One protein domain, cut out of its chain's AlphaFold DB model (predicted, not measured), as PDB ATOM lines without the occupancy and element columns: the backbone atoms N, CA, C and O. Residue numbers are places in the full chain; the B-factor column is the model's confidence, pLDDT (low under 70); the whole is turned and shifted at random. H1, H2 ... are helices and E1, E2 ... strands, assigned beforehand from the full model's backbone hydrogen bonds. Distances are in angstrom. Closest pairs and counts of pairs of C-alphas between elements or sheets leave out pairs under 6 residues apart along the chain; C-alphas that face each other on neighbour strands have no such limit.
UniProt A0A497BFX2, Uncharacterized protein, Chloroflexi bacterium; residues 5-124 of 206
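What this domain is: This is residues 5 to 124 of the 206 residues of an uncharacterized protein of Chloroflexi bacterium (UniProt A0A497BFX2). A small sheet of three parallel strands is the core, with H1 and H2 side by side over one face and H4 over the other, making three layers. H3 and the loops of residues 57 to 72 extend the model beyond the H4 side, while H5 and H6 lie at the far end, beyond H1 and H2. The printed part has 120 residues with six named helices and three named strands, in the order H1 E1 H2 E2 H3 H4 E3 H5 H6; the sheet runs E2 E1 E3, and the class is mixed, helices and strands. It is compact, with a radius of gyration of the C-alphas of 14.9 A, and flat, spanning 43 by 34 by 16 A.

How they stand to each other: Start with H1, residues 11 to 23, which is on the sheet of E1, residues 27 to 31, E2, residues 52 to 56, and E3, residues 94 to 98, at a height of 9.0 A. Its closest C-alphas to E3 are Ala 13 and Val 96, 5.7 A apart. Beside E1 look for N 29 and O 53 of E2, 2.8 A apart, and for N 28 and O 94 of E3, 2.7 A apart. H2, residues 34 to 46, is on the same face as H1; with its residues 40 to 44 alone it touches H1, the closest C-alphas being Ile 17 and Ala 44 at 5.8 A, at a shallow tilt of 26 degrees, the same way. E1, H2 and E2 form a strand-helix-strand unit, two parallel neighbour strands with a helix between, and its crossover is right-handed. Next come H3, residues 73 to 81, only just not on the sheet with 4 pairs of C-alphas within 10 A, and H4, residues 83 to 91, on the opposite face at a height of 9.8 A. The closest C-alphas of H4 and E2 are Ala 88 and Phe 53, 6.3 A apart. E2, H3, H4 and E3 make a split unit, with E1 between its strands, and its crossover is right-handed. H5, residues 103 to 110, touches no helix. H6, residues 118 to 124, is close to but not clearly touching H1, with the C-alphas of Glu 18 and Ile 121 7.2 A apart. In the six helices every O i to N i+4 pair is within hydrogen-bond range.

Where its parts are: Find C-alpha 11 at (169.019, 140.736, 90.565); from there H1 runs 18.2 A to C-alpha 23. H2 runs 18.3 A, E2 13.1 A and E3 12.7 A. H6 ends at C-alpha 124, (169.196, 132.036, 103.103).

The domain as a whole: The two C-alphas farthest apart are those of Glu 74 and Arg 123, 45.1 A. The printed part has no cut, and the link from E2 to H3, 16 residues, is long. The mean pLDDT of the printed part is 93.4, and no printed residue is under 70.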
ATOM      1  N   GLU A   5     174.040 130.445  88.672       92.19
ATOM      2  CA  GLU A   5     175.187 131.247  89.126       92.19
ATOM      3  C   GLU A   5     175.877 131.959  87.956       92.19
ATOM      4  O   GLU A   5     176.547 132.971  88.134       92.19
ATOM      5  N   GLU A   6     175.702 131.448  86.737       92.12
ATOM      6  CA  GLU A   6     176.221 132.057  85.511       92.12
ATOM      7  C   GLU A   6     175.373 133.248  85.061       92.12
ATOM      8  O   GLU A   6     175.864 134.124  84.350       92.12
ATOM      9  N   LEU A   7     174.122 133.321  85.521       91.44
ATOM     10  CA  LEU A   7     173.251 134.473  85.343       91.44
ATOM     11  C   LEU A   7     173.660 135.585  86.325       91.44
ATOM     12  O   LEU A   7     173.037 135.758  87.366       91.44
ATOM     13  N   THR A   8     174.722 136.337  86.042       87.62
ATOM     14  CA  THR A   8     175.231 137.381  86.961       87.62
ATOM     15  C   THR A   8     174.278 138.574  87.136       87.62
ATOM     16  O   THR A   8     174.447 139.353  88.070       87.62
ATOM     17  N   GLY A   9     173.283 138.699  86.256       89.62
ATOM     18  CA  GLY A   9     172.272 139.751  86.242       89.62
ATOM     19  C   GLY A   9     170.925 139.393  86.861       89.62
ATOM     20  O   GLY A   9     170.802 138.456  87.654       89.62
ATOM     21  N   ASN A  10     169.888 140.132  86.445       92.69
ATOM     22  CA  ASN A  10     168.488 139.910  86.847       92.69
ATOM     23  C   ASN A  10     168.292 139.863  88.374       92.69
ATOM     24  O   ASN A  10     167.512 139.066  88.898       92.69
ATOM     25  N   LEU A  11     169.000 140.733  89.099       93.62
ATOM     26  CA  LEU A  11     169.019 140.736  90.565       93.62
ATOM     27  C   LEU A  11     167.619 140.890  91.168       93.62
ATOM     28  O   LEU A  11     167.298 140.208  92.135       93.62
ATOM     29  N   ALA A  12     166.758 141.709  90.555       92.81
ATOM     30  CA  ALA A  12     165.367 141.860  90.977       92.81
ATOM     31  C   ALA A  12     164.565 140.553  90.842       92.81
ATOM     32  O   ALA A  12     163.794 140.212  91.734       92.81
ATOM     33  N   ALA A  13     164.767 139.784  89.764       95.12
ATOM     34  CA  ALA A  13     164.084 138.505  89.574       95.12
ATOM     35  C   ALA A  13     164.608 137.428  90.533       95.12
ATOM     36  O   ALA A  13     163.820 136.674  91.097       95.12
ATOM     37  N   LYS A  14     165.924 137.398  90.784       96.56
ATOM     38  CA  LYS A  14     166.521 136.523  91.805       96.56
ATOM     39  C   LYS A  14     165.983 136.844  93.200       96.56
ATOM     40  O   LYS A  14     165.537 135.941  93.903       96.56
ATOM     41  N   ARG A  15     165.934 138.131  93.556       97.00
ATOM     42  CA  ARG A  15     165.367 138.603  94.824       97.00
ATOM     43  C   ARG A  15     163.883 138.251  94.952       97.00
ATOM     44  O   ARG A  15     163.475 137.740  95.988       97.00
ATOM     45  N   ALA A  16     163.089 138.429  93.895       97.06
ATOM     46  CA  ALA A  16     161.682 138.030  93.883       97.06
ATOM     47  C   ALA A  16     161.499 136.525  94.142       97.06
ATOM     48  O   ALA A  16     160.570 136.137  94.845       97.06
ATOM     49  N   ILE A  17     162.389 135.676  93.614       97.88
ATOM     50  CA  ILE A  17     162.361 134.225  93.853       97.88
ATOM     51  C   ILE A  17     162.676 133.894  95.314       97.88
ATOM     52  O   ILE A  17     161.979 133.068  95.896       97.88
ATOM     53  N   GLU A  18     163.662 134.550  95.932       98.06
ATOM     54  CA  GLU A  18     163.935 134.396  97.371       98.06
ATOM     55  C   GLU A  18     162.704 134.746  98.212       98.06
ATOM     56  O   GLU A  18     162.278 133.967  99.068       98.06
ATOM     57  N   VAL A  19     162.109 135.910  97.936       98.19
ATOM     58  CA  VAL A  19     160.912 136.406  98.625       98.19
ATOM     59  C   VAL A  19     159.747 135.435  98.438       98.19
ATOM     60  O   VAL A  19     159.074 135.074  99.406       98.19
ATOM     61  N   ALA A  20     159.539 134.955  97.211       97.94
ATOM     62  CA  ALA A  20     158.494 133.995  96.896       97.94
ATOM     63  C   ALA A  20     158.702 132.650  97.604       97.94
ATOM     64  O   ALA A  20     157.749 132.090  98.149       97.94
ATOM     65  N   ALA A  21     159.939 132.159  97.660       98.06
ATOM     66  CA  ALA A  21     160.285 130.901  98.308       98.06
ATOM     67  C   ALA A  21     160.088 130.954  99.831       98.06
ATOM     68  O   ALA A  21     159.636 129.976 100.432       98.06
ATOM     69  N   VAL A  22     160.387 132.091 100.468       98.12
ATOM     70  CA  VAL A  22     160.142 132.291 101.908       98.12
ATOM     71  C   VAL A  22     158.653 132.416 102.203       98.12
ATOM     72  O   VAL A  22     158.153 131.762 103.115       98.12
ATOM     73  N   GLY A  23     157.939 133.232 101.425       95.88
ATOM     74  CA  GLY A  23     156.523 133.512 101.658       95.88
ATOM     75  C   GLY A  23     155.556 132.438 101.156       95.88
ATOM     76  O   GLY A  23     154.353 132.562 101.387       95.88
ATOM     77  N   GLY A  24     156.043 131.419 100.437       95.75
ATOM     78  CA  GLY A  24     155.189 130.452  99.743       95.75
ATOM     79  C   GLY A  24     154.285 131.128  98.707       95.75
ATOM     80  O   GLY A  24     153.090 130.838  98.640       95.75
ATOM     81  N   LEU A  25     154.840 132.075  97.949       95.50
ATOM     82  CA  LEU A  25     154.113 132.937  97.016       95.50
ATOM     83  C   LEU A  25     154.351 132.493  95.573       95.50
ATOM     84  O   LEU A  25     155.416 131.992  95.229       95.50
ATOM     85  N   LYS A  26     153.359 132.686  94.710       96.38
ATOM     86  CA  LYS A  26     153.452 132.382  93.281       96.38
ATOM     87  C   LYS A  26     154.104 133.547  92.545       96.38
ATOM     88  O   LYS A  26     153.736 134.702  92.771       96.38
ATOM     89  N   VAL A  27     155.012 133.260  91.619       96.25
ATOM     90  CA  VAL A  27     155.746 134.291  90.871       96.25
ATOM     91  C   VAL A  27     155.439 134.223  89.378       96.25
ATOM     92  O   VAL A  27     155.330 133.144  88.803       96.25
ATOM     93  N   ALA A  28     155.300 135.378  88.739       96.00
ATOM     94  CA  ALA A  28     155.251 135.537  87.296       96.00
ATOM     95  C   ALA A  28     156.563 136.154  86.802       96.00
ATOM     96  O   ALA A  28     156.880 137.302  87.114       96.00
ATOM     97  N   LEU A  29     157.306 135.389  86.008       95.69
ATOM     98  CA  LEU A  29     158.500 135.831  85.302       95.69
ATOM     99  C   LEU A  29     158.089 136.346  83.921       95.69
ATOM    100  O   LEU A  29     157.781 135.571  83.012       95.69
ATOM    101  N   VAL A  30     158.070 137.668  83.762       93.56
ATOM    102  CA  VAL A  30     157.766 138.333  82.492       93.56
ATOM    103  C   VAL A  30     159.037 138.360  81.641       93.56
ATOM    104  O   VAL A  30     159.909 139.211  81.807       93.56
ATOM    105  N   ALA A  31     159.164 137.382  80.750       90.62
ATOM    106  CA  ALA A  31     160.369 137.078  79.995       90.62
ATOM    107  C   ALA A  31     160.564 138.014  78.788       90.62
ATOM    108  O   ALA A  31     159.866 137.891  77.777       90.62
ATOM    109  N   LEU A  32     161.561 138.900  78.880       88.19
ATOM    110  CA  LEU A  32     162.215 139.552  77.733       88.19
ATOM    111  C   LEU A  32     163.395 138.712  77.222       88.19
ATOM    112  O   LEU A  32     163.760 138.790  76.048       88.19
ATOM    113  N   ASP A  33     163.961 137.886  78.104       90.00
ATOM    114  CA  ASP A  33     164.904 136.817  77.793       90.00
ATOM    115  C   ASP A  33     164.340 135.472  78.276       90.00
ATOM    116  O   ASP A  33     164.197 135.216  79.474       90.00
ATOM    117  N   ARG A  34     163.990 134.604  77.322       89.75
ATOM    118  CA  ARG A  34     163.393 133.290  77.603       89.75
ATOM    119  C   ARG A  34     164.379 132.297  78.203       89.75
ATOM    120  O   ARG A  34     163.957 131.405  78.932       89.75
ATOM    121  N   GLU A  35     165.657 132.397  77.857       90.88
ATOM    122  CA  GLU A  35     166.655 131.460  78.366       90.88
ATOM    123  C   GLU A  35     166.951 131.769  79.832       90.88
ATOM    124  O   GLU A  35     166.900 130.863  80.665       90.88
ATOM    125  N   ALA A  36     167.125 133.051  80.160       93.12
ATOM    126  CA  ALA A  36     167.228 133.515  81.538       93.12
ATOM    127  C   ALA A  36     165.980 133.157  82.365       93.12
ATOM    128  O   ALA A  36     166.108 132.648  83.478       93.12
ATOM    129  N   ALA A  37     164.777 133.375  81.818       95.06
ATOM    130  CA  ALA A  37     163.528 133.083  82.521       95.06
ATOM    131  C   ALA A  37     163.385 131.594  82.861       95.06
ATOM    132  O   ALA A  37     163.007 131.273  83.986       95.06
ATOM    133  N   ARG A  38     163.776 130.695  81.948       95.50
ATOM    134  CA  ARG A  38     163.760 129.250  82.206       95.50
ATOM    135  C   ARG A  38     164.697 128.860  83.349       95.50
ATOM    136  O   ARG A  38     164.294 128.124  84.242       95.50
ATOM    137  N   VAL A  39     165.931 129.372  83.347       96.25
ATOM    138  CA  VAL A  39     166.910 129.101  84.420       96.25
ATOM    139  C   VAL A  39     166.390 129.591  85.773       96.25
ATOM    140  O   VAL A  39     166.528 128.911  86.789       96.25
ATOM    141  N   LEU A  40     165.756 130.765  85.793       97.12
ATOM    142  CA  LEU A  40     165.129 131.321  86.990       97.12
ATOM    143  C   LEU A  40     163.914 130.497  87.449       97.12
ATOM    144  O   LEU A  40     163.753 130.289  88.647       97.12
ATOM    145  N   ALA A  41     163.094 129.980  86.531       97.56
ATOM    146  CA  ALA A  41     161.963 129.114  86.863       97.56
ATOM    147  C   ALA A  41     162.409 127.762  87.449       97.56
ATOM    148  O   ALA A  41     161.841 127.300  88.440       97.56
ATOM    149  N   GLU A  42     163.464 127.154  86.897       96.94
ATOM    150  CA  GLU A  42     164.076 125.930  87.434       96.94
ATOM    151  C   GLU A  42     164.648 126.156  88.846       96.94
ATOM    152  O   GLU A  42     164.443 125.341  89.752       96.94
ATOM    153  N   ALA A  43     165.309 127.297  89.065       96.88
ATOM    154  CA  ALA A  43     165.793 127.697  90.384       96.88
ATOM    155  C   ALA A  43     164.643 127.926  91.378       96.88
ATOM    156  O   ALA A  43     164.701 127.425  92.498       96.88
ATOM    157  N   ALA A  44     163.576 128.615  90.965       97.81
ATOM    158  CA  ALA A  44     162.385 128.827  91.785       97.81
ATOM    159  C   ALA A  44     161.737 127.498  92.201       97.81
ATOM    160  O   ALA A  44     161.434 127.300  93.378       97.81
ATOM    161  N   SER A  45     161.599 126.552  91.267       97.31
ATOM    162  CA  SER A  45     161.097 125.209  91.572       97.31
ATOM    163  C   SER A  45     161.987 124.469  92.571       97.31
ATOM    164  O   SER A  45     161.474 123.752  93.422       97.31
ATOM    165  N   SER A  46     163.309 124.637  92.481       97.19
ATOM    166  CA  SER A  46     164.272 124.006  93.396       97.19
ATOM    167  C   SER A  46     164.249 124.606  94.808       97.19
ATOM    168  O   SER A  46     164.763 123.993  95.738       97.19
ATOM    169  N   LEU A  47     163.672 125.800  94.968       97.50
ATOM    170  CA  LEU A  47     163.500 126.506  96.243       97.50
ATOM    171  C   LEU A  47     162.078 126.346  96.818       97.50
ATOM    172  O   LEU A  47     161.683 127.081  97.724       97.50
ATOM    173  N   ASP A  48     161.299 125.401  96.289       96.62
ATOM    174  CA  ASP A  48     159.901 125.138  96.652       96.62
ATOM    175  C   ASP A  48     158.959 126.340  96.452       96.62
ATOM    176  O   ASP A  48     157.984 126.511  97.188       96.62
ATOM    177  N   VAL A  49     159.223 127.195  95.458       97.81
ATOM    178  CA  VAL A  49     158.236 128.200  95.038       97.81
ATOM    179  C   VAL A  49     156.999 127.458  94.506       97.81
ATOM    180  O   VAL A  49     157.134 126.686  93.554       97.81
ATOM    181  N   PRO A  50     155.785 127.676  95.059       96.38
ATOM    182  CA  PRO A  50     154.629 126.825  94.760       96.38
ATOM    183  C   PRO A  50     154.227 126.781  93.287       96.38
ATOM    184  O   PRO A  50     153.741 125.759  92.804       96.38
ATOM    185  N   TYR A  51     154.362 127.907  92.582       97.00
ATOM    186  CA  TYR A  51     154.093 127.979  91.152       97.00
ATOM    187  C   TYR A  51     154.846 129.145  90.508       97.00
ATOM    188  O   TYR A  51     154.833 130.261  91.035       97.00
ATOM    189  N   THR A  52     155.428 128.891  89.334       97.75
ATOM    190  CA  THR A  52     156.107 129.899  88.511       97.75
ATOM    191  C   THR A  52     155.422 130.015  87.152       97.75
ATOM    192  O   THR A  52     155.349 129.047  86.399       97.75
ATOM    193  N   PHE A  53     154.904 131.201  86.831       96.75
ATOM    194  CA  PHE A  53     154.354 131.521  85.517       96.75
ATOM    195  C   PHE A  53     155.451 132.126  84.638       96.75
ATOM    196  O   PHE A  53     155.941 133.212  84.927       96.75
ATOM    197  N   GLU A  54     155.805 131.464  83.542       95.88
ATOM    198  CA  GLU A  54     156.704 132.024  82.528       95.88
ATOM    199  C   GLU A  54     155.889 132.701  81.424       95.88
ATOM    200  O   GLU A  54     155.073 132.071  80.747       95.88
ATOM    201  N   LEU A  55     156.092 134.003  81.252       94.25
ATOM    202  CA  LEU A  55     155.181 134.869  80.519       94.25
ATOM    203  C   LEU A  55     155.940 135.746  79.508       94.25
ATOM    204  O   LEU A  55     156.665 136.652  79.891       94.25
ATOM    205  N   THR A  56     155.746 135.549  78.198       93.38
ATOM    206  CA  THR A  56     156.261 136.453  77.147       93.38
ATOM    207  C   THR A  56     155.312 137.604  76.800       93.38
ATOM    208  O   THR A  56     154.119 137.403  76.620       93.38
ATOM    209  N   LEU A  57     155.818 138.818  76.570       90.62
ATOM    210  CA  LEU A  57     154.962 139.984  76.267       90.62
ATOM    211  C   LEU A  57     154.270 139.959  74.900       90.62
ATOM    212  O   LEU A  57     153.327 140.720  74.678       90.62
ATOM    213  N   CYS A  58     154.744 139.126  73.982       92.62
ATOM    214  CA  CYS A  58     154.168 138.928  72.659       92.62
ATOM    215  C   CYS A  58     154.262 137.448  72.248       92.62
ATOM    216  O   CYS A  58     155.048 136.703  72.852       92.62
ATOM    217  N   PRO A  59     153.534 137.023  71.196       92.44
ATOM    218  CA  PRO A  59     153.573 135.642  70.717       92.44
ATOM    219  C   PRO A  59     154.973 135.158  70.317       92.44
ATOM    220  O   PRO A  59     155.329 134.019  70.601       92.44
ATOM    221  N   CYS A  60     155.794 136.013  69.688       92.12
ATOM    222  CA  CYS A  60     157.150 135.628  69.279       92.12
ATOM    223  C   CYS A  60     158.193 135.719  70.407       92.12
ATOM    224  O   CYS A  60     159.313 135.246  70.238       92.12
ATOM    225  N   GLY A  61     157.848 136.333  71.544       89.56
ATOM    226  CA  GLY A  61     158.728 136.507  72.704       89.56
ATOM    227  C   GLY A  61     159.855 137.534  72.560       89.56
ATOM    228  O   GLY A  61     160.608 137.710  73.506       89.56
ATOM    229  N   ASN A  62     159.970 138.228  71.424       89.88
ATOM    230  CA  ASN A  62     161.080 139.157  71.169       89.88
ATOM    231  C   ASN A  62     160.744 140.634  71.467       89.88
ATOM    232  O   ASN A  62     161.579 141.512  71.246       89.88
ATOM    233  N   TRP A  63     159.531 140.947  71.935       87.88
ATOM    234  CA  TRP A  63     159.156 142.322  72.285       87.88
ATOM    235  C   TRP A  63     159.947 142.811  73.503       87.88
ATOM    236  O   TRP A  63     159.813 142.241  74.581       87.88
ATOM    237  N   GLY A  64     160.754 143.864  73.331       80.31
ATOM    238  CA  GLY A  64     161.667 144.368  74.367       80.31
ATOM    239  C   GLY A  64     162.971 143.567  74.504       80.31
ATOM    240  O   GLY A  64     163.769 143.854  75.391       80.31
ATOM    241  N   SER A  65     163.204 142.586  73.626       84.44
ATOM    242  CA  SER A  65     164.465 141.842  73.550       84.44
ATOM    243  C   SER A  65     165.452 142.504  72.569       84.44
ATOM    244  O   SER A  65     165.036 143.321  71.743       84.44
ATOM    245  N   PRO A  66     166.741 142.109  72.556       84.38
ATOM    246  CA  PRO A  66     167.698 142.555  71.540       84.38
ATOM    247  C   PRO A  66     167.388 142.008  70.136       84.38
ATOM    248  O   PRO A  66     167.946 142.485  69.148       84.38
ATOM    249  N   ARG A  67     166.528 140.983  70.028       86.88
ATOM    250  CA  ARG A  67     166.097 140.411  68.748       86.88
ATOM    251  C   ARG A  67     164.914 141.202  68.184       86.88
ATOM    252  O   ARG A  67     164.035 141.607  68.946       86.88
ATOM    253  N   PRO A  68     164.829 141.377  66.853       89.25
ATOM    254  CA  PRO A  68     163.697 142.060  66.247       89.25
ATOM    255  C   PRO A  68     162.396 141.288  66.504       89.25
ATOM    256  O   PRO A  68     162.298 140.079  66.274       89.25
ATOM    257  N   CYS A  69     161.382 142.007  66.981       91.38
ATOM    258  CA  CYS A  69     160.031 141.483  67.125       91.38
ATOM    259  C   CYS A  69     159.314 141.512  65.770       91.38
ATOM    260  O   CYS A  69     159.275 142.551  65.117       91.38
ATOM    261  N   SER A  70     158.718 140.388  65.370       95.06
ATOM    262  CA  SER A  70     157.911 140.282  64.144       95.06
ATOM    263  C   SER A  70     156.413 140.504  64.375       95.06
ATOM    264  O   SER A  70     155.644 140.455  63.421       95.06
ATOM    265  N   CYS A  71     155.984 140.692  65.627       95.06
ATOM    266  CA  CYS A  71     154.573 140.847  65.962       95.06
ATOM    267  C   CYS A  71     154.107 142.283  65.734       95.06
ATOM    268  O   CYS A  71     154.766 143.247  66.129       95.06
ATOM    269  N   THR A  72     152.918 142.418  65.165       95.50
ATOM    270  CA  THR A  72     152.203 143.684  65.055       95.50
ATOM    271  C   THR A  72     151.712 144.163  66.429       95.50
ATOM    272  O   THR A  72     151.499 143.357  67.342       95.50
ATOM    273  N   PRO A  73     151.453 145.474  66.600       93.19
ATOM    274  CA  PRO A  73     150.864 146.000  67.831       93.19
ATOM    275  C   PRO A  73     149.536 145.338  68.224       93.19
ATOM    276  O   PRO A  73     149.229 145.253  69.411       93.19
ATOM    277  N   GLU A  74     148.746 144.874  67.251       95.12
ATOM    278  CA  GLU A  74     147.472 144.206  67.527       95.12
ATOM    279  C   GLU A  74     147.677 142.781  68.049       95.12
ATOM    280  O   GLU A  74     147.091 142.418  69.065       95.12
ATOM    281  N   GLU A  75     148.584 142.006  67.451       95.62
ATOM    282  CA  GLU A  75     148.936 140.665  67.944       95.62
ATOM    283  C   GLU A  75     149.465 140.704  69.383       95.62
ATOM    284  O   GLU A  75     149.121 139.852  70.202       95.62
ATOM    285  N   ILE A  76     150.255 141.727  69.720       92.69
ATOM    286  CA  ILE A  76     150.763 141.943  71.079       92.69
ATOM    287  C   ILE A  76     149.608 142.198  72.053       92.69
ATOM    288  O   ILE A  76     149.539 141.571  73.111       92.69
ATOM    289  N   LYS A  77     148.670 143.084  71.697       91.75
ATOM    290  CA  LYS A  77     147.494 143.369  72.532       91.75
ATOM    291  C   LYS A  77     146.615 142.138  72.713       91.75
ATOM    292  O   LYS A  77     146.150 141.898  73.825       91.75
ATOM    293  N   VAL A  78     146.371 141.375  71.646       94.56
ATOM    294  CA  VAL A  78     145.576 140.141  71.692       94.56
ATOM    295  C   VAL A  78     146.231 139.123  72.620       94.56
ATOM    296  O   VAL A  78     145.564 138.586  73.502       94.56
ATOM    297  N   HIS A  79     147.544 138.922  72.495       94.06
ATOM    298  CA  HIS A  79     148.312 138.022  73.356       94.06
ATOM    299  C   HIS A  79     148.208 138.400  74.836       94.06
ATOM    300  O   HIS A  79     147.830 137.572  75.664       94.06
ATOM    301  N   GLN A  80     148.429 139.676  75.163       91.38
ATOM    302  CA  GLN A  80     148.337 140.195  76.536       91.38
ATOM    303  C   GLN A  80     146.899 140.216  77.087       91.38
ATOM    304  O   GLN A  80     146.684 140.300  78.294       91.38
ATOM    305  N   ARG A  81     145.884 140.155  76.219       91.56
ATOM    306  CA  ARG A  81     144.470 140.049  76.613       91.56
ATOM    307  C   ARG A  81     143.966 138.614  76.664       91.56
ATOM    308  O   ARG A  81     142.845 138.409  77.137       91.56
ATOM    309  N   SER A  82     144.763 137.650  76.201       93.75
ATOM    310  CA  SER A  82     144.395 136.239  76.215       93.75
ATOM    311  C   SER A  82     144.053 135.780  77.632       93.75
ATOM    312  O   SER A  82     144.595 136.280  78.624       93.75
ATOM    313  N   LEU A  83     143.126 134.824  77.727       93.50
ATOM    314  CA  LEU A  83     142.689 134.290  79.013       93.50
ATOM    315  C   LEU A  83     143.878 133.722  79.793       93.50
ATOM    316  O   LEU A  83     144.053 134.069  80.953       93.50
ATOM    317  N   THR A  84     144.734 132.939  79.134       91.94
ATOM    318  CA  THR A  84     145.934 132.342  79.734       91.94
ATOM    319  C   THR A  84     146.862 133.395  80.335       91.94
ATOM    320  O   THR A  84     147.265 133.259  81.487       91.94
ATOM    321  N   TRP A  85     147.156 134.469  79.593       93.12
ATOM    322  CA  TRP A  85     148.009 135.553  80.080       93.12
ATOM    323  C   TRP A  85     147.419 136.244  81.308       93.12
ATOM    324  O   TRP A  85     148.072 136.385  82.341       93.12
ATOM    325  N   ARG A  86     146.156 136.671  81.207       91.19
ATOM    326  CA  ARG A  86     145.488 137.423  82.276       91.19
ATOM    327  C   ARG A  86     145.279 136.581  83.526       91.19
ATOM    328  O   ARG A  86     145.368 137.111  84.627       91.19
ATOM    329  N   GLU A  87     144.976 135.302  83.357       91.94
ATOM    330  CA  GLU A  87     144.713 134.398  84.468       91.94
ATOM    331  C   GLU A  87     146.003 134.032  85.210       91.94
ATOM    332  O   GLU A  87     146.013 134.040  86.438       91.94
ATOM    333  N   ALA A  88     147.116 133.847  84.491       92.81
ATOM    334  CA  ALA A  88     148.438 133.698  85.098       92.81
ATOM    335  C   ALA A  88     148.809 134.910  85.968       92.81
ATOM    336  O   ALA A  88     149.184 134.762  87.128       92.81
ATOM    337  N   LEU A  89     148.629 136.117  85.430       90.00
ATOM    338  CA  LEU A  89     148.912 137.360  86.145       90.00
ATOM    339  C   LEU A  89     148.040 137.539  87.398       90.00
ATOM    340  O   LEU A  89     148.551 137.892  88.457       90.00
ATOM    341  N   LYS A  90     146.739 137.245  87.323       88.88
ATOM    342  CA  LYS A  90     145.843 137.306  88.493       88.88
ATOM    343  C   LYS A  90     146.230 136.331  89.601       88.88
ATOM    344  O   LYS A  90     146.034 136.639  90.773       88.88
ATOM    345  N   GLN A  91     146.713 135.149  89.228       90.44
ATOM    346  CA  GLN A  91     147.095 134.110  90.178       90.44
ATOM    347  C   GLN A  91     148.482 134.322  90.781       90.44
ATOM    348  O   GLN A  91     148.763 133.736  91.823       90.44
ATOM    349  N   ALA A  92     149.346 135.105  90.137       92.50
ATOM    350  CA  ALA A  92     150.669 135.412  90.651       92.50
ATOM    351  C   ALA A  92     150.607 136.470  91.764       92.50
ATOM    352  O   ALA A  92     149.946 137.508  91.649       92.50
ATOM    353  N   ASP A  93     151.335 136.212  92.844       93.06
ATOM    354  CA  ASP A  93     151.498 137.144  93.954       93.06
ATOM    355  C   ASP A  93     152.542 138.220  93.601       93.06
ATOM    356  O   ASP A  93     152.313 139.402  93.870       93.06
ATOM    357  N   LEU A  94     153.641 137.811  92.948       93.12
ATOM    358  CA  LEU A  94     154.745 138.664  92.490       93.12
ATOM    359  C   LEU A  94     154.884 138.599  90.968       93.12
ATOM    360  O   LEU A  94     154.841 137.516  90.394       93.12
ATOM    361  N   TRP A  95     155.101 139.732  90.308       92.94
ATOM    362  CA  TRP A  95     155.453 139.839  88.895       92.94
ATOM    363  C   TRP A  95     156.802 140.540  88.774       92.94
ATOM    364  O   TRP A  95     157.009 141.622  89.322       92.94
ATOM    365  N   VAL A  96     157.712 139.947  88.014       93.31
ATOM    366  CA  VAL A  96     159.045 140.507  87.804       93.31
ATOM    367  C   VAL A  96     159.482 140.306  86.365       93.31
ATOM    368  O   VAL A  96     159.234 139.260  85.765       93.31
ATOM    369  N   ALA A  97     160.107 141.330  85.790       92.38
ATOM    370  CA  ALA A  97     160.673 141.241  84.457       92.38
ATOM    371  C   ALA A  97     161.999 140.479  84.488       92.38
ATOM    372  O   ALA A  97     162.815 140.646  85.395       92.38
ATOM    373  N   VAL A  98     162.209 139.651  83.469       93.62
ATOM    374  CA  VAL A  98     163.481 138.980  83.220       93.62
ATOM    375  C   VAL A  98     164.083 139.585  81.968       93.62
ATOM    376  O   VAL A  98     163.574 139.386  80.864       93.62
ATOM    377  N   HIS A  99     165.148 140.350  82.161       91.50
ATOM    378  CA  HIS A  99     165.811 141.129  81.133       91.50
ATOM    379  C   HIS A  99     166.933 140.333  80.453       91.50
ATOM    380  O   HIS A  99     167.559 139.475  81.088       91.50
ATOM    381  N   PRO A 100     167.216 140.632  79.173       90.31
ATOM    382  CA  PRO A 100     168.447 140.186  78.529       90.31
ATOM    383  C   PRO A 100     169.667 140.757  79.263       90.31
ATOM    384  O   PRO A 100     169.566 141.846  79.837       90.31
ATOM    385  N   PRO A 101     170.818 140.069  79.217       90.94
ATOM    386  CA  PRO A 101     171.991 140.526  79.929       90.94
ATOM    387  C   PRO A 101     172.526 141.836  79.345       90.94
ATOM    388  O   PRO A 101     172.617 142.001  78.122       90.94
ATOM    389  N   ASP A 102     172.919 142.758  80.218       90.94
ATOM    390  CA  ASP A 102     173.580 143.991  79.802       90.94
ATOM    391  C   ASP A 102     175.063 143.757  79.436       90.94
ATOM    392  O   ASP A 102     175.624 142.661  79.550       90.94
ATOM    393  N   ARG A 103     175.745 144.812  78.974       91.75
ATOM    394  CA  ARG A 103     177.162 144.722  78.581       91.75
ATOM    395  C   ARG A 103     178.081 144.316  79.741       91.75
ATOM    396  O   ARG A 103     179.091 143.652  79.503       91.75
ATOM    397  N   ASN A 104     177.799 144.764  80.961       91.56
ATOM    398  CA  ASN A 104     178.603 144.436  82.133       91.56
ATOM    399  C   ASN A 104     178.377 142.982  82.552       91.56
ATOM    400  O   ASN A 104     179.353 142.288  82.814       91.56
ATOM    401  N   GLU A 105     177.133 142.512  82.531       92.00
ATOM    402  CA  GLU A 105     176.758 141.133  82.844       92.00
ATOM    403  C   GLU A 105     177.369 140.149  81.837       92.00
ATOM    404  O   GLU A 105     177.979 139.155  82.229       92.00
ATOM    405  N   LEU A 106     177.332 140.469  80.538       91.56
ATOM    406  CA  LEU A 106     178.028 139.685  79.511       91.56
ATOM    407  C   LEU A 106     179.544 139.645  79.744       91.56
ATOM    408  O   LEU A 106     180.169 138.593  79.611       91.56
ATOM    409  N   ARG A 107     180.153 140.784  80.101       93.69
ATOM    410  CA  ARG A 107     181.586 140.850  80.426       93.69
ATOM    411  C   ARG A 107     181.914 139.994  81.649       93.69
ATOM    412  O   ARG A 107     182.944 139.326  81.656       93.69
ATOM    413  N   ASP A 108     181.073 140.026  82.674       93.12
ATOM    414  CA  ASP A 108     181.259 139.242  83.890       93.12
ATOM    415  C   ASP A 108     181.167 137.739  83.590       93.12
ATOM    416  O   ASP A 108     182.078 136.996  83.965       93.12
ATOM    417  N   PHE A 109     180.165 137.311  82.815       91.31
ATOM    418  CA  PHE A 109     180.036 135.929  82.347       91.31
ATOM    419  C   PHE A 109     181.271 135.450  81.564       91.31
ATOM    420  O   PHE A 109     181.836 134.402  81.891       91.31
ATOM    421  N   LEU A 110     181.734 136.234  80.577       92.19
ATOM    422  CA  LEU A 110     182.907 135.910  79.749       92.19
ATOM    423  C   LEU A 110     184.212 135.838  80.556       92.19
ATOM    424  O   LEU A 110     185.095 135.053  80.223       92.19
ATOM    425  N   ASN A 111     184.322 136.619  81.633       94.81
ATOM    426  CA  ASN A 111     185.463 136.588  82.550       94.81
ATOM    427  C   ASN A 111     185.368 135.472  83.605       94.81
ATOM    428  O   ASN A 111     186.176 135.440  84.532       94.81
ATOM    429  N   GLY A 112     184.375 134.583  83.512       92.25
ATOM    430  CA  GLY A 112     184.198 133.494  84.467       92.25
ATOM    431  C   GLY A 112     183.667 133.940  85.830       92.25
ATOM    432  O   GLY A 112     183.677 133.143  86.765       92.25
ATOM    433  N   ARG A 113     183.189 135.187  85.975       92.06
ATOM    434  CA  ARG A 113     182.527 135.611  87.213       92.06
ATOM    435  C   ARG A 113     181.200 134.880  87.349       92.06
ATOM    436  O   ARG A 113     180.542 134.557  86.357       92.06
ATOM    437  N   ARG A 114     180.838 134.598  88.592       91.75
ATOM    438  CA  ARG A 114     179.602 133.921  88.968       91.75
ATOM    439  C   ARG A 114     178.915 134.745  90.045       91.75
ATOM    440  O   ARG A 114     179.582 135.403  90.844       91.75
ATOM    441  N   GLY A 115     177.591 134.758  90.001       90.19
ATOM    442  CA  GLY A 115     176.761 135.287  91.069       90.19
ATOM    443  C   GLY A 115     176.687 134.310  92.239       90.19
ATOM    444  O   GLY A 115     177.434 133.339  92.321       90.19
ATOM    445  N   GLU A 116     175.751 134.574  93.141       92.44
ATOM    446  CA  GLU A 116     175.475 133.680  94.260       92.44
ATOM    447  C   GLU A 116     174.984 132.302  93.784       92.44
ATOM    448  O   GLU A 116     174.207 132.205  92.824       92.44
ATOM    449  N   SER A 117     175.441 131.243  94.463       94.25
ATOM    450  CA  SER A 117     175.032 129.876  94.152       94.25
ATOM    451  C   SER A 117     173.589 129.611  94.570       94.25
ATOM    452  O   SER A 117     173.080 130.179  95.541       94.25
ATOM    453  N   LEU A 118     172.927 128.673  93.891       95.00
ATOM    454  CA  LEU A 118     171.580 128.262  94.296       95.00
ATOM    455  C   LEU A 118     171.577 127.636  95.705       95.00
ATOM    456  O   LEU A 118     170.602 127.767  96.441       95.00
ATOM    457  N   GLN A 119     172.683 127.005  96.110       96.19
ATOM    458  CA  GLN A 119     172.847 126.426  97.446       96.19
ATOM    459  C   GLN A 119     172.983 127.491  98.544       96.19
ATOM    460  O   GLN A 119     172.490 127.297  99.658       96.19
ATOM    461  N   ASP A 120     173.665 128.605  98.264       95.88
ATOM    462  CA  ASP A 120     173.739 129.748  99.180       95.88
ATOM    463  C   ASP A 120     172.355 130.381  99.362       95.88
ATOM    464  O   ASP A 120     171.920 130.605 100.495       95.88
ATOM    465  N   ILE A 121     171.619 130.567  98.260       96.31
ATOM    466  CA  ILE A 121     170.244 131.077  98.295       96.31
ATOM    467  C   ILE A 121     169.324 130.140  99.080       96.31
ATOM    468  O   ILE A 121     168.592 130.602  99.952       96.31
ATOM    469  N   ALA A 122     169.392 128.829  98.841       97.38
ATOM    470  CA  ALA A 122     168.590 127.853  99.579       97.38
ATOM    471  C   ALA A 122     168.820 127.955 101.096       97.38
ATOM    472  O   ALA A 122     167.866 127.943 101.873       97.38
ATOM    473  N   ARG A 123     170.073 128.150 101.533       97.25
ATOM    474  CA  ARG A 123     170.396 128.372 102.952       97.25
ATOM    475  C   ARG A 123     169.811 129.675 103.498       97.25
ATOM    476  O   ARG A 123     169.335 129.688 104.634       97.25
ATOM    477  N   LYS A 124     169.835 130.764 102.721       96.69
ATOM    478  CA  LYS A 124     169.196 132.036 103.103       96.69
ATOM    479  C   LYS A 124     167.685 131.881 103.250       96.69
ATOM    480  O   LYS A 124     167.136 132.311 104.262       96.69
TER     481      LYS A 124